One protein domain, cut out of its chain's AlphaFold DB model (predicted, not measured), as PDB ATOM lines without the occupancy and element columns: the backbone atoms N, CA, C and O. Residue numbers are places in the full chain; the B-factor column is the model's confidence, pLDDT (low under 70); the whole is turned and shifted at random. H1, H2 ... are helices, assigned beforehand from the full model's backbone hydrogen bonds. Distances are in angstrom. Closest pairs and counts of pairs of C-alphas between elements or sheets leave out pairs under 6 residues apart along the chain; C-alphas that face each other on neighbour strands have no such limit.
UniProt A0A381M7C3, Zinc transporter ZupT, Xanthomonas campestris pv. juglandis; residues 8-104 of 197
ATOM      1  N   LYS A   8    -131.045 151.718  54.027       91.81
ATOM      2  CA  LYS A   8    -130.425 150.707  54.897       91.81
ATOM      3  C   LYS A   8    -131.453 149.746  55.475       91.81
ATOM      4  O   LYS A   8    -131.336 148.541  55.270       91.81
ATOM      5  N   LEU A   9    -132.499 150.272  56.116       91.88
ATOM      6  CA  LEU A   9    -133.536 149.450  56.748       91.88
ATOM      7  C   LEU A   9    -134.217 148.508  55.745       91.88
ATOM      8  O   LEU A   9    -134.497 147.355  56.061       91.88
ATOM      9  N   GLY A  10    -134.448 148.983  54.517       92.94
ATOM     10  CA  GLY A  10    -135.030 148.175  53.447       92.94
ATOM     11  C   GLY A  10    -134.127 147.016  53.018       92.94
ATOM     12  O   GLY A  10    -134.622 145.905  52.837       92.94
ATOM     13  N   ARG A  11    -132.813 147.254  52.904       95.06
ATOM     14  CA  ARG A  11    -131.833 146.204  52.580       95.06
ATOM     15  C   ARG A  11    -131.692 145.192  53.708       95.06
ATOM     16  O   ARG A  11    -131.750 144.002  53.438       95.06
ATOM     17  N   VAL A  12    -131.567 145.650  54.958       94.19
ATOM     18  CA  VAL A  12    -131.437 144.763  56.127       94.19
ATOM     19  C   VAL A  12    -132.642 143.833  56.229       94.19
ATOM     20  O   VAL A  12    -132.468 142.621  56.296       94.19
ATOM     21  N   LYS A  13    -133.865 144.372  56.128       93.94
ATOM     22  CA  LYS A  13    -135.089 143.555  56.120       93.94
ATOM     23  C   LYS A  13    -135.102 142.528  54.984       93.94
ATOM     24  O   LYS A  13    -135.549 141.405  55.190       93.94
ATOM     25  N   ALA A  14    -134.627 142.898  53.793       93.19
ATOM     26  CA  ALA A  14    -134.560 141.980  52.659       93.19
ATOM     27  C   ALA A  14    -133.526 140.864  52.877       93.19
ATOM     28  O   ALA A  14    -133.843 139.706  52.625       93.19
ATOM     29  N   VAL A  15    -132.331 141.196  53.375       92.75
ATOM     30  CA  VAL A  15    -131.269 140.223  53.674       92.75
ATOM     31  C   VAL A  15    -131.721 139.244  54.748       92.75
ATOM     32  O   VAL A  15    -131.634 138.048  54.515       92.75
ATOM     33  N   VAL A  16    -132.248 139.732  55.876       92.88
ATOM     34  CA  VAL A  16    -132.726 138.881  56.981       92.88
ATOM     35  C   VAL A  16    -133.814 137.932  56.489       92.88
ATOM     36  O   VAL A  16    -133.669 136.722  56.610       92.88
ATOM     37  N   ARG A  17    -134.836 138.461  55.806       93.19
ATOM     38  CA  ARG A  17    -135.922 137.644  55.250       93.19
ATOM     39  C   ARG A  17    -135.421 136.561  54.289       93.19
ATOM     40  O   ARG A  17    -135.992 135.477  54.238       93.19
ATOM     41  N   LEU A  18    -134.424 136.873  53.460       91.06
ATOM     42  CA  LEU A  18    -133.849 135.907  52.524       91.06
ATOM     43  C   LEU A  18    -132.979 134.882  53.256       91.06
ATOM     44  O   LEU A  18    -133.089 133.703  52.959       91.06
ATOM     45  N   ALA A  19    -132.174 135.298  54.232       85.38
ATOM     46  CA  ALA A  19    -131.327 134.403  55.016       85.38
ATOM     47  C   ALA A  19    -132.140 133.413  55.870       85.38
ATOM     48  O   ALA A  19    -131.740 132.264  56.012       85.38
ATOM     49  N   GLU A  20    -133.296 133.833  56.385       88.12
ATOM     50  CA  GLU A  20    -134.234 132.977  57.127       88.12
ATOM     51  C   GLU A  20    -135.062 132.057  56.214       88.12
ATOM     52  O   GLU A  20    -135.761 131.158  56.681       88.12
ATOM     53  N   SER A  21    -135.023 132.273  54.897       87.75
ATOM     54  CA  SER A  21    -135.783 131.468  53.951       87.75
ATOM     55  C   SER A  21    -135.044 130.177  53.610       87.75
ATOM     56  O   SER A  21    -133.950 130.203  53.051       87.75
ATOM     57  N   ASN A  22    -135.718 129.041  53.801       76.94
ATOM     58  CA  ASN A  22    -135.253 127.724  53.343       76.94
ATOM     59  C   ASN A  22    -135.400 127.514  51.821       76.94
ATOM     60  O   ASN A  22    -135.224 126.405  51.323       76.94
ATOM     61  N   ALA A  23    -135.773 128.550  51.063       80.19
ATOM     62  CA  ALA A  23    -135.914 128.445  49.619       80.19
ATOM     63  C   ALA A  23    -134.556 128.232  48.940       80.19
ATOM     64  O   ALA A  23    -133.546 128.832  49.312       80.19
ATOM     65  N   ASN A  24    -134.544 127.445  47.867       73.62
ATOM     66  CA  ASN A  24    -133.344 127.281  47.057       73.62
ATOM     67  C   ASN A  24    -132.860 128.652  46.525       73.62
ATOM     68  O   ASN A  24    -133.667 129.482  46.092       73.62
ATOM     69  N   ARG A  25    -131.541 128.893  46.560       80.06
ATOM     70  CA  ARG A  25    -130.874 130.170  46.206       80.06
ATOM     71  C   ARG A  25    -131.206 131.378  47.096       80.06
ATOM     72  O   ARG A  25    -130.958 132.518  46.700       80.06
ATOM     73  N   SER A  26    -131.772 131.179  48.284       84.81
ATOM     74  CA  SER A  26    -132.068 132.282  49.206       84.81
ATOM     75  C   SER A  26    -130.801 133.028  49.655       84.81
ATOM     76  O   SER A  26    -130.771 134.261  49.613       84.81
ATOM     77  N   ALA A  27    -129.722 132.294  49.947       84.81
ATOM     78  CA  ALA A  27    -128.404 132.842  50.275       84.81
ATOM     79  C   ALA A  27    -127.798 133.668  49.123       84.81
ATOM     80  O   ALA A  27    -127.369 134.803  49.332       84.81
ATOM     81  N   GLU A  28    -127.844 133.154  47.890       87.06
ATOM     82  CA  GLU A  28    -127.390 133.875  46.691       87.06
ATOM     83  C   GLU A  28    -128.163 135.193  46.512       87.06
ATOM     84  O   GLU A  28    -127.588 136.256  46.269       87.06
ATOM     85  N   LYS A  29    -129.490 135.157  46.687       90.31
ATOM     86  CA  LYS A  29    -130.329 136.362  46.627       90.31
ATOM     87  C   LYS A  29    -129.983 137.354  47.738       90.31
ATOM     88  O   LYS A  29    -129.966 138.554  47.472       90.31
ATOM     89  N   ALA A  30    -129.692 136.886  48.953       92.25
ATOM     90  CA  ALA A  30    -129.266 137.748  50.054       92.25
ATOM     91  C   ALA A  30    -127.930 138.443  49.737       92.25
ATOM     92  O   ALA A  30    -127.804 139.654  49.925       92.25
ATOM     93  N   LEU A  31    -126.967 137.712  49.164       92.00
ATOM     94  CA  LEU A  31    -125.710 138.286  48.682       92.00
ATOM     95  C   LEU A  31    -125.939 139.300  47.561       92.00
ATOM     96  O   LEU A  31    -125.333 140.368  47.583       92.00
ATOM     97  N   ASN A  32    -126.859 139.034  46.632       93.62
ATOM     98  CA  ASN A  32    -127.216 139.993  45.587       93.62
ATOM     99  C   ASN A  32    -127.767 141.307  46.164       93.62
ATOM    100  O   ASN A  32    -127.430 142.376  45.650       93.62
ATOM    101  N   VAL A  33    -128.534 141.264  47.263       95.56
ATOM    102  CA  VAL A  33    -128.992 142.487  47.944       95.56
ATOM    103  C   VAL A  33    -127.809 143.314  48.453       95.56
ATOM    104  O   VAL A  33    -127.779 144.531  48.250       95.56
ATOM    105  N   LEU A  34    -126.824 142.667  49.086       94.56
ATOM    106  CA  LEU A  34    -125.618 143.331  49.590       94.56
ATOM    107  C   LEU A  34    -124.753 143.871  48.448       94.56
ATOM    108  O   LEU A  34    -124.381 145.044  48.463       94.56
ATOM    109  N   LYS A  35    -124.504 143.042  47.434       95.00
ATOM    110  CA  LYS A  35    -123.693 143.357  46.258       95.00
ATOM    111  C   LYS A  35    -124.224 144.566  45.498       95.00
ATOM    112  O   LYS A  35    -123.500 145.534  45.272       95.00
ATOM    113  N   VAL A  36    -125.507 144.541  45.142       96.75
ATOM    114  CA  VAL A  36    -126.144 145.647  44.417       96.75
ATOM    115  C   VAL A  36    -126.296 146.871  45.317       96.75
ATOM    116  O   VAL A  36    -126.119 147.997  44.857       96.75
ATOM    117  N   GLY A  37    -126.588 146.674  46.606       96.00
ATOM    118  CA  GLY A  37    -126.661 147.767  47.571       96.00
ATOM    119  C   GLY A  37    -125.344 148.533  47.673       96.00
ATOM    120  O   GLY A  37    -125.352 149.758  47.613       96.00
ATOM    121  N   LEU A  38    -124.222 147.819  47.778       94.56
ATOM    122  CA  LEU A  38    -122.890 148.412  47.853       94.56
ATOM    123  C   LEU A  38    -122.520 149.148  46.557       94.56
ATOM    124  O   LEU A  38    -122.073 150.291  46.615       94.56
ATOM    125  N   TRP A  39    -122.791 148.543  45.397       96.38
ATOM    126  CA  TRP A  39    -122.649 149.193  44.090       96.38
ATOM    127  C   TRP A  39    -123.432 150.505  43.998       96.38
ATOM    128  O   TRP A  39    -122.878 151.549  43.652       96.38
ATOM    129  N   PHE A  40    -124.715 150.471  44.366       96.50
ATOM    130  CA  PHE A  40    -125.575 151.647  44.340       96.50
ATOM    131  C   PHE A  40    -125.050 152.754  45.262       96.50
ATOM    132  O   PHE A  40    -125.049 153.920  44.871       96.50
ATOM    133  N   GLU A  41    -124.596 152.418  46.473       94.62
ATOM    134  CA  GLU A  41    -124.017 153.408  47.389       94.62
ATOM    135  C   GLU A  41    -122.715 154.003  46.857       94.62
ATOM    136  O   GLU A  41    -122.517 155.210  46.979       94.62
ATOM    137  N   GLY A  42    -121.868 153.194  46.214       93.44
ATOM    138  CA  GLY A  42    -120.654 153.672  45.556       93.44
ATOM    139  C   GLY A  42    -120.961 154.708  44.474       93.44
ATOM    140  O   GLY A  42    -120.401 155.805  44.488       93.44
ATOM    141  N   LEU A  43    -121.922 154.408  43.591       94.62
ATOM    142  CA  LEU A  43    -122.406 155.356  42.583       94.62
ATOM    143  C   LEU A  43    -122.961 156.629  43.226       94.62
ATOM    144  O   LEU A  43    -122.660 157.745  42.800       94.62
ATOM    145  N   ARG A  44    -123.786 156.457  44.260       93.81
ATOM    146  CA  ARG A  44    -124.473 157.547  44.943       93.81
ATOM    147  C   ARG A  44    -123.501 158.516  45.609       93.81
ATOM    148  O   ARG A  44    -123.665 159.727  45.456       93.81
ATOM    149  N   ALA A  45    -122.507 157.979  46.311       91.81
ATOM    150  CA  ALA A  45    -121.468 158.744  46.984       91.81
ATOM    151  C   ALA A  45    -120.595 159.497  45.973       91.81
ATOM    152  O   ALA A  45    -120.421 160.705  46.103       91.81
ATOM    153  N   ARG A  46    -120.123 158.814  44.921       92.19
ATOM    154  CA  ARG A  46    -119.243 159.410  43.902       92.19
ATOM    155  C   ARG A  46    -119.935 160.484  43.053       92.19
ATOM    156  O   ARG A  46    -119.282 161.441  42.661       92.19
ATOM    157  N   MET A  47    -121.241 160.370  42.783       91.44
ATOM    158  CA  MET A  47    -121.997 161.385  42.020       91.44
ATOM    159  C   MET A  47    -122.722 162.430  42.880       91.44
ATOM    160  O   MET A  47    -123.399 163.304  42.332       91.44
ATOM    161  N   GLY A  48    -122.663 162.323  44.209       90.94
ATOM    162  CA  GLY A  48    -123.319 163.268  45.117       90.94
ATOM    163  C   GLY A  48    -124.838 163.369  44.928       90.94
ATOM    164  O   GLY A  48    -125.423 164.437  45.121       90.94
ATOM    165  N   ARG A  49    -125.513 162.287  44.504       92.31
ATOM    166  CA  ARG A  49    -126.970 162.307  44.270       92.31
ATOM    167  C   ARG A  49    -127.718 161.768  45.489       92.31
ATOM    168  O   ARG A  49    -127.477 160.643  45.898       92.31
ATOM    169  N   PRO A  50    -128.686 162.494  46.067       89.75
ATOM    170  CA  PRO A  50    -129.286 162.092  47.343       89.75
ATOM    171  C   PRO A  50    -130.261 160.912  47.238       89.75
ATOM    172  O   PRO A  50    -130.514 160.217  48.227       89.75
ATOM    173  N   THR A  51    -130.831 160.676  46.052       92.12
ATOM    174  CA  THR A  51    -131.892 159.685  45.843       92.12
ATOM    175  C   THR A  51    -131.643 158.844  44.598       92.12
ATOM    176  O   THR A  51    -131.053 159.305  43.622       92.12
ATOM    177  N   ALA A  52    -132.173 157.622  44.609       92.50
ATOM    178  CA  ALA A  52    -132.182 156.721  43.462       92.50
ATOM    179  C   ALA A  52    -132.824 157.350  42.222       92.50
ATOM    180  O   ALA A  52    -132.359 157.132  41.113       92.50
ATOM    181  N   TYR A  53    -133.866 158.162  42.412       90.81
ATOM    182  CA  TYR A  53    -134.516 158.870  41.317       90.81
ATOM    183  C   TYR A  53    -133.556 159.853  40.637       90.81
ATOM    184  O   TYR A  53    -133.395 159.810  39.425       90.81
ATOM    185  N   ARG A  54    -132.856 160.692  41.418       90.75
ATOM    186  CA  ARG A  54    -131.868 161.640  40.876       90.75
ATOM    187  C   ARG A  54    -130.677 160.934  40.238       90.75
ATOM    188  O   ARG A  54    -130.181 161.399  39.221       90.75
ATOM    189  N   LEU A  55    -130.235 159.824  40.827       92.75
ATOM    190  CA  LEU A  55    -129.177 158.993  40.260       92.75
ATOM    191  C   LEU A  55    -129.592 158.445  38.887       92.75
ATOM    192  O   LEU A  55    -128.849 158.581  37.920       92.75
ATOM    193  N   GLY A  56    -130.813 157.916  38.788       92.19
ATOM    194  CA  GLY A  56    -131.359 157.391  37.544       92.19
ATOM    195  C   GLY A  56    -131.613 158.444  36.474       92.19
ATOM    196  O   GLY A  56    -131.327 158.186  35.313       92.19
ATOM    197  N   GLN A  57    -132.073 159.642  36.841       90.50
ATOM    198  CA  GLN A  57    -132.232 160.744  35.883       90.50
ATOM    199  C   GLN A  57    -130.913 161.124  35.203       90.50
ATOM    200  O   GLN A  57    -130.917 161.496  34.038       90.50
ATOM    201  N   VAL A  58    -129.798 161.046  35.934       91.38
ATOM    202  CA  VAL A  58    -128.471 161.365  35.396       91.38
ATOM    203  C   VAL A  58    -127.929 160.207  34.570       91.38
ATOM    204  O   VAL A  58    -127.426 160.422  33.474       91.38
ATOM    205  N   LEU A  59    -128.028 158.984  35.091       91.38
ATOM    206  CA  LEU A  59    -127.394 157.827  34.469       91.38
ATOM    207  C   LEU A  59    -128.208 157.213  33.336       91.38
ATOM    208  O   LEU A  59    -127.627 156.671  32.415       91.38
ATOM    209  N   GLN A  60    -129.533 157.251  33.394       89.50
ATOM    210  CA  GLN A  60    -130.405 156.660  32.378       89.50
ATOM    211  C   GLN A  60    -131.624 157.556  32.126       89.50
ATOM    212  O   GLN A  60    -132.761 157.123  32.347       89.50
ATOM    213  N   PRO A  61    -131.424 158.801  31.643       87.44
ATOM    214  CA  PRO A  61    -132.508 159.767  31.440       87.44
ATOM    215  C   PRO A  61    -133.623 159.237  30.531       87.44
ATOM    216  O   PRO A  61    -134.792 159.529  30.774       87.44
ATOM    217  N   GLY A  62    -133.291 158.392  29.544       82.62
ATOM    218  CA  GLY A  62    -134.267 157.774  28.638       82.62
ATOM    219  C   GLY A  62    -135.355 156.962  29.352       82.62
ATOM    220  O   GLY A  62    -136.493 156.935  28.901       82.62
ATOM    221  N   THR A  63    -135.060 156.396  30.528       79.12
ATOM    222  CA  THR A  63    -136.042 155.650  31.346       79.12
ATOM    223  C   THR A  63    -137.051 156.542  32.082       79.12
ATOM    224  O   THR A  63    -137.945 156.042  32.767       79.12
ATOM    225  N   TYR A  64    -136.918 157.864  31.957       78.94
ATOM    226  CA  TYR A  64    -137.770 158.864  32.604       78.94
ATOM    227  C   TYR A  64    -138.549 159.730  31.605       78.94
ATOM    228  O   TYR A  64    -139.334 160.579  32.031       78.94
ATOM    229  N   LEU A  65    -138.362 159.517  30.298       73.38
ATOM    230  CA  LEU A  65    -139.169 160.152  29.258       73.38
ATOM    231  C   LEU A  65    -140.589 159.551  29.275       73.38
ATOM    232  O   LEU A  65    -140.767 158.359  29.529       73.38
ATOM    233  N   LYS A  66    -141.617 160.393  29.082       60.34
ATOM    234  CA  LYS A  66    -143.033 159.989  29.175       60.34
ATOM    235  C   LYS A  66    -143.354 158.903  28.141       60.34
ATOM    236  O   LYS A  66    -143.100 159.108  26.960       60.34
ATOM    237  N   GLY A  67    -143.961 157.802  28.588       54.16
ATOM    238  CA  GLY A  67    -144.494 156.763  27.704       54.16
ATOM    239  C   GLY A  67    -144.600 155.397  28.370       54.16
ATOM    240  O   GLY A  67    -145.705 154.936  28.616       54.16
ATOM    241  N   GLU A  68    -143.471 154.754  28.698       51.19
ATOM    242  CA  GLU A  68    -143.490 153.291  28.919       51.19
ATOM    243  C   GLU A  68    -142.529 152.749  29.996       51.19
ATOM    244  O   GLU A  68    -142.427 151.537  30.194       51.19
ATOM    245  N   HIS A  69    -141.816 153.599  30.742       53.00
ATOM    246  CA  HIS A  69    -140.768 153.122  31.652       53.00
ATOM    247  C   HIS A  69    -141.073 153.353  33.134       53.00
ATOM    248  O   HIS A  69    -141.304 154.465  33.609       53.00
ATOM    249  N   HIS A  70    -141.055 152.253  33.894       56.50
ATOM    250  CA  HIS A  70    -141.310 152.247  35.329       56.50
ATOM    251  C   HIS A  70    -140.254 153.074  36.080       56.50
ATOM    252  O   HIS A  70    -139.117 152.637  36.269       56.50
ATOM    253  N   HIS A  71    -140.666 154.222  36.628       66.06
ATOM    254  CA  HIS A  71    -139.850 155.156  37.426       66.06
ATOM    255  C   HIS A  71    -139.208 154.563  38.704       66.06
ATOM    256  O   HIS A  71    -138.598 155.283  39.499       66.06
ATOM    257  N   ASN A  72    -139.346 153.256  38.939       83.62
ATOM    258  CA  ASN A  72    -138.876 152.552  40.124       83.62
ATOM    259  C   ASN A  72    -137.631 151.680  39.896       83.62
ATOM    260  O   ASN A  72    -137.173 151.066  40.860       83.62
ATOM    261  N   LEU A  73    -137.064 151.629  38.683       89.44
ATOM    262  CA  LEU A  73    -135.897 150.789  38.376       89.44
ATOM    263  C   LEU A  73    -134.728 151.050  39.339       89.44
ATOM    264  O   LEU A  73    -134.287 150.159  40.065       89.44
ATOM    265  N   TRP A  74    -134.309 152.308  39.441       93.06
ATOM    266  CA  TRP A  74    -133.225 152.716  40.330       93.06
ATOM    267  C   TRP A  74    -133.562 152.527  41.811       93.06
ATOM    268  O   TRP A  74    -132.676 152.256  42.616       93.06
ATOM    269  N   ALA A  75    -134.840 152.609  42.192       92.38
ATOM    270  CA  ALA A  75    -135.268 152.297  43.554       92.38
ATOM    271  C   ALA A  75    -135.169 150.790  43.859       92.38
ATOM    272  O   ALA A  75    -134.840 150.416  44.984       92.38
ATOM    273  N   LYS A  76    -135.412 149.920  42.869       93.62
ATOM    274  CA  LYS A  76    -135.208 148.469  42.996       93.62
ATOM    275  C   LYS A  76    -133.726 148.139  43.156       93.62
ATOM    276  O   LYS A  76    -133.402 147.338  44.031       93.62
ATOM    277  N   TYR A  77    -132.845 148.797  42.403       95.12
ATOM    278  CA  TYR A  77    -131.397 148.686  42.602       95.12
ATOM    279  C   TYR A  77    -130.958 149.208  43.971       95.12
ATOM    280  O   TYR A  77    -130.235 148.526  44.686       95.12
ATOM    281  N   ALA A  78    -131.475 150.359  44.402       94.50
ATOM    282  CA  ALA A  78    -131.164 150.915  45.715       94.50
ATOM    283  C   ALA A  78    -131.533 149.971  46.867       94.50
ATOM    284  O   ALA A  78    -130.875 149.988  47.903       94.50
ATOM    285  N   LEU A  79    -132.565 149.145  46.698       94.44
ATOM    286  CA  LEU A  79    -132.979 148.126  47.664       94.44
ATOM    287  C   LEU A  79    -132.321 146.757  47.431       94.44
ATOM    288  O   LEU A  79    -132.621 145.824  48.167       94.44
ATOM    289  N   GLY A  80    -131.479 146.621  46.406       92.38
ATOM    290  CA  GLY A  80    -130.839 145.362  46.029       92.38
ATOM    291  C   GLY A  80    -131.808 144.291  45.517       92.38
ATOM    292  O   GLY A  80    -131.477 143.113  45.498       92.38
ATOM    293  N   LYS A  81    -133.023 144.676  45.109       91.06
ATOM    294  CA  LYS A  81    -134.051 143.733  44.637       91.06
ATOM    295  C   LYS A  81    -133.741 143.170  43.255       91.06
ATOM    296  O   LYS A  81    -134.220 142.095  42.914       91.06
ATOM    297  N   HIS A  82    -133.040 143.944  42.434       92.56
ATOM    298  CA  HIS A  82    -132.713 143.612  41.053       92.56
ATOM    299  C   HIS A  82    -131.208 143.763  40.860       92.56
ATOM    300  O   HIS A  82    -130.615 144.690  41.403       92.56
ATOM    301  N   VAL A  83    -130.615 142.895  40.048       92.81
ATOM    302  CA  VAL A  83    -129.239 143.061  39.570       92.81
ATOM    303  C   VAL A  83    -129.275 143.944  38.314       92.81
ATOM    304  O   VAL A  83    -130.188 143.777  37.496       92.81
ATOM    305  N   PRO A  84    -128.368 144.926  38.161       93.94
ATOM    306  CA  PRO A  84    -128.310 145.739  36.951       93.94
ATOM    307  C   PRO A  84    -128.012 144.874  35.722       93.94
ATOM    308  O   PRO A  84    -127.152 143.996  35.760       93.94
ATOM    309  N   GLY A  85    -128.753 145.122  34.641       93.00
ATOM    310  CA  GLY A  85    -128.530 144.465  33.353       93.00
ATOM    311  C   GLY A  85    -127.362 145.088  32.589       93.00
ATOM    312  O   GLY A  85    -126.858 146.144  32.972       93.00
ATOM    313  N   ALA A  86    -126.974 144.455  31.479       92.75
ATOM    314  CA  ALA A  86    -125.831 144.871  30.662       92.75
ATOM    315  C   ALA A  86    -125.905 146.343  30.228       92.75
ATOM    316  O   ALA A  86    -124.918 147.063  30.345       92.75
ATOM    317  N   GLU A  87    -127.084 146.812  29.811       90.81
ATOM    318  CA  GLU A  87    -127.249 148.206  29.394       90.81
ATOM    319  C   GLU A  87    -127.027 149.180  30.556       90.81
ATOM    320  O   GLU A  87    -126.286 150.147  30.412       90.81
ATOM    321  N   THR A  88    -127.582 148.892  31.738       93.50
ATOM    322  CA  THR A  88    -127.347 149.703  32.941       93.50
ATOM    323  C   THR A  88    -125.876 149.748  33.315       93.50
ATOM    324  O   THR A  88    -125.371 150.830  33.600       93.50
ATOM    325  N   LEU A  89    -125.188 148.605  33.275       94.81
ATOM    326  CA  LEU A  89    -123.754 148.538  33.552       94.81
ATOM    327  C   LEU A  89    -122.950 149.372  32.557       94.81
ATOM    328  O   LEU A  89    -122.084 150.141  32.962       94.81
ATOM    329  N   ARG A  90    -123.277 149.275  31.266       93.50
ATOM    330  CA  ARG A  90    -122.634 150.063  30.214       93.50
ATOM    331  C   ARG A  90    -122.814 151.556  30.466       93.50
ATOM    332  O   ARG A  90    -121.837 152.298  30.419       93.50
ATOM    333  N   THR A  91    -124.032 152.008  30.774       92.81
ATOM    334  CA  THR A  91    -124.265 153.435  31.026       92.81
ATOM    335  C   THR A  91    -123.567 153.918  32.297       92.81
ATOM    336  O   THR A  91    -123.027 155.023  32.316       92.81
ATOM    337  N   THR A  92    -123.528 153.097  33.351       94.19
ATOM    338  CA  THR A  92    -122.817 153.456  34.585       94.19
ATOM    339  C   THR A  92    -121.310 153.501  34.401       94.19
ATOM    340  O   THR A  92    -120.677 154.376  34.976       94.19
ATOM    341  N   GLU A  93    -120.750 152.623  33.570       94.38
ATOM    342  CA  GLU A  93    -119.313 152.571  33.295       94.38
ATOM    343  C   GLU A  93    -118.856 153.780  32.471       94.38
ATOM    344  O   GLU A  93    -117.840 154.393  32.782       94.38
ATOM    345  N   VAL A  94    -119.661 154.193  31.484       93.62
ATOM    346  CA  VAL A  94    -119.426 155.423  30.707       93.62
ATOM    347  C   VAL A  94    -119.457 156.660  31.603       93.62
ATOM    348  O   VAL A  94    -118.608 157.538  31.480       93.62
ATOM    349  N   ALA A  95    -120.425 156.741  32.518       91.88
ATOM    350  CA  ALA A  95    -120.515 157.861  33.451       91.88
ATOM    351  C   ALA A  95    -119.439 157.809  34.548       91.88
ATOM    352  O   ALA A  95    -119.102 158.833  35.144       91.88
ATOM    353  N   MET A  96    -118.947 156.611  34.866       90.75
ATOM    354  CA  MET A  96    -118.066 156.356  35.990       90.75
ATOM    355  C   MET A  96    -117.243 155.089  35.758       90.75
ATOM    356  O   MET A  96    -117.663 153.982  36.098       90.75
ATOM    357  N   ALA A  97    -116.020 155.272  35.265       92.12
ATOM    358  CA  ALA A  97    -115.073 154.175  35.126       92.12
ATOM    359  C   ALA A  97    -114.840 153.459  36.475       92.12
ATOM    360  O   ALA A  97    -114.788 154.088  37.549       92.12
ATOM    361  N   GLY A  98    -114.750 152.134  36.402       90.81
ATOM    362  CA  GLY A  98    -114.632 151.206  37.521       90.81
ATOM    363  C   GLY A  98    -115.945 150.943  38.265       90.81
ATOM    364  O   GLY A  98    -115.941 150.302  39.313       90.81
ATOM    365  N   SER A  99    -117.094 151.449  37.793       92.12
ATOM    366  CA  SER A  99    -118.367 151.283  38.515       92.12
ATOM    367  C   SER A  99    -118.807 149.823  38.631       92.12
ATOM    368  O   SER A  99    -119.453 149.445  39.608       92.12
ATOM    369  N   SER A 100    -118.463 149.001  37.643       92.25
ATOM    370  CA  SER A 100    -118.846 147.592  37.567       92.25
ATOM    371  C   SER A 100    -117.941 146.651  38.372       92.25
ATOM    372  O   SER A 100    -118.388 145.560  38.735       92.25
ATOM    373  N   GLU A 101    -116.725 147.076  38.737       90.50
ATOM    374  CA  GLU A 101    -115.719 146.244  39.424       90.50
ATOM    375  C   GLU A 101    -116.273 145.602  40.695       90.50
ATOM    376  O   GLU A 101    -116.124 144.404  40.935       90.50
ATOM    377  N   ILE A 102    -117.014 146.380  41.481       90.81
ATOM    378  CA  ILE A 102    -117.585 145.916  42.743       90.81
ATOM    379  C   ILE A 102    -118.645 144.832  42.560       90.81
ATOM    380  O   ILE A 102    -118.826 144.008  43.446       90.81
ATOM    381  N   LEU A 103    -119.348 144.798  41.425       92.06
ATOM    382  CA  LEU A 103    -120.336 143.760  41.116       92.06
ATOM    383  C   LEU A 103    -119.682 142.472  40.605       92.06
ATOM    384  O   LEU A 103    -120.291 141.401  40.707       92.06
ATOM    385  N   MET A 104    -118.477 142.602  40.046       90.06
ATOM    386  CA  MET A 104    -117.657 141.532  39.474       90.06
ATOM    387  C   MET A 104    -116.602 140.995  40.451       90.06
ATOM    388  O   MET A 104    -115.910 140.032  40.131       90.06
TER     389      MET A 104
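Overview. This is residues 8 to 104 of the 197 residues of the protein "Zinc transporter ZupT" of Xanthomonas campestris pv. juglandis (UniProt A0A381M7C3). One long helix, H2, makes the spine; H1 folds back along its first half as a helical hairpin, and a cluster of shorter helices gathers round its second half. In that cluster H5 crosses H2 and packs on H3, while the short H7 packs on H2. The printed part has 97 residues with seven named helices, H1 to H7 in chain order, and no named strand; the class is all helix. It is compact, with a radius of gyration of the C-alphas of 13.7 A and spans of 40 by 31 by 24 A.

Along the chain. H2, residues 26 to 47, is 31.6 A long from C-alpha 26 at (-132.068, 132.282, 49.206) to C-alpha 47 at (-121.997, 161.385, 42.020). Before it H1, residues 8 to 19, spans 16.3 A. After it come H3, residues 52 to 59, H4, residues 61 to 64, H5, residues 73 to 78, H6, residues 86 to 95 and 14.3 A long, and H7, residues 101 to 104, ending at C-alpha 104 at (-117.657, 141.532, 39.474).

Arrangement. H2 touches H1 at a shallow tilt of 19 degrees, opposite ways, closest at the C-alphas of Val 15 and Ala 30, 4.8 A. With residues 36 to 41 alone, H2 touches H5, about perpendicular at 83 degrees; the closest C-alphas, of Gly 37 and Ala 78, are 5.8 A apart. H7 touches H2, closest at the C-alphas of Lys 35 and Leu 103, 6.2 A, with residues 35 to 39 of H2 alone. H3 touches H5 at a steep tilt of 63 degrees, closest at the C-alphas of Ala 52 and Trp 74, 5.2 A. H3 and H6 only just touch, with 3 pairs of C-alphas within 8 A, closest at Leu 59 and Thr 92, 6.3 A. H3 and H4 only just touch, with 3 such pairs, and only at the corner. In H1, H2, H3, H5 and H6 every O i to N i+4 pair is within hydrogen-bond range; H4 and H7 are too short for one.

Size, cuts and confidence. The C-alphas farthest apart, of Asn 22 and Lys 66, are 41.1 A apart. The printed part has no cut and no long link. Residues 66 to 71 have pLDDT under 70.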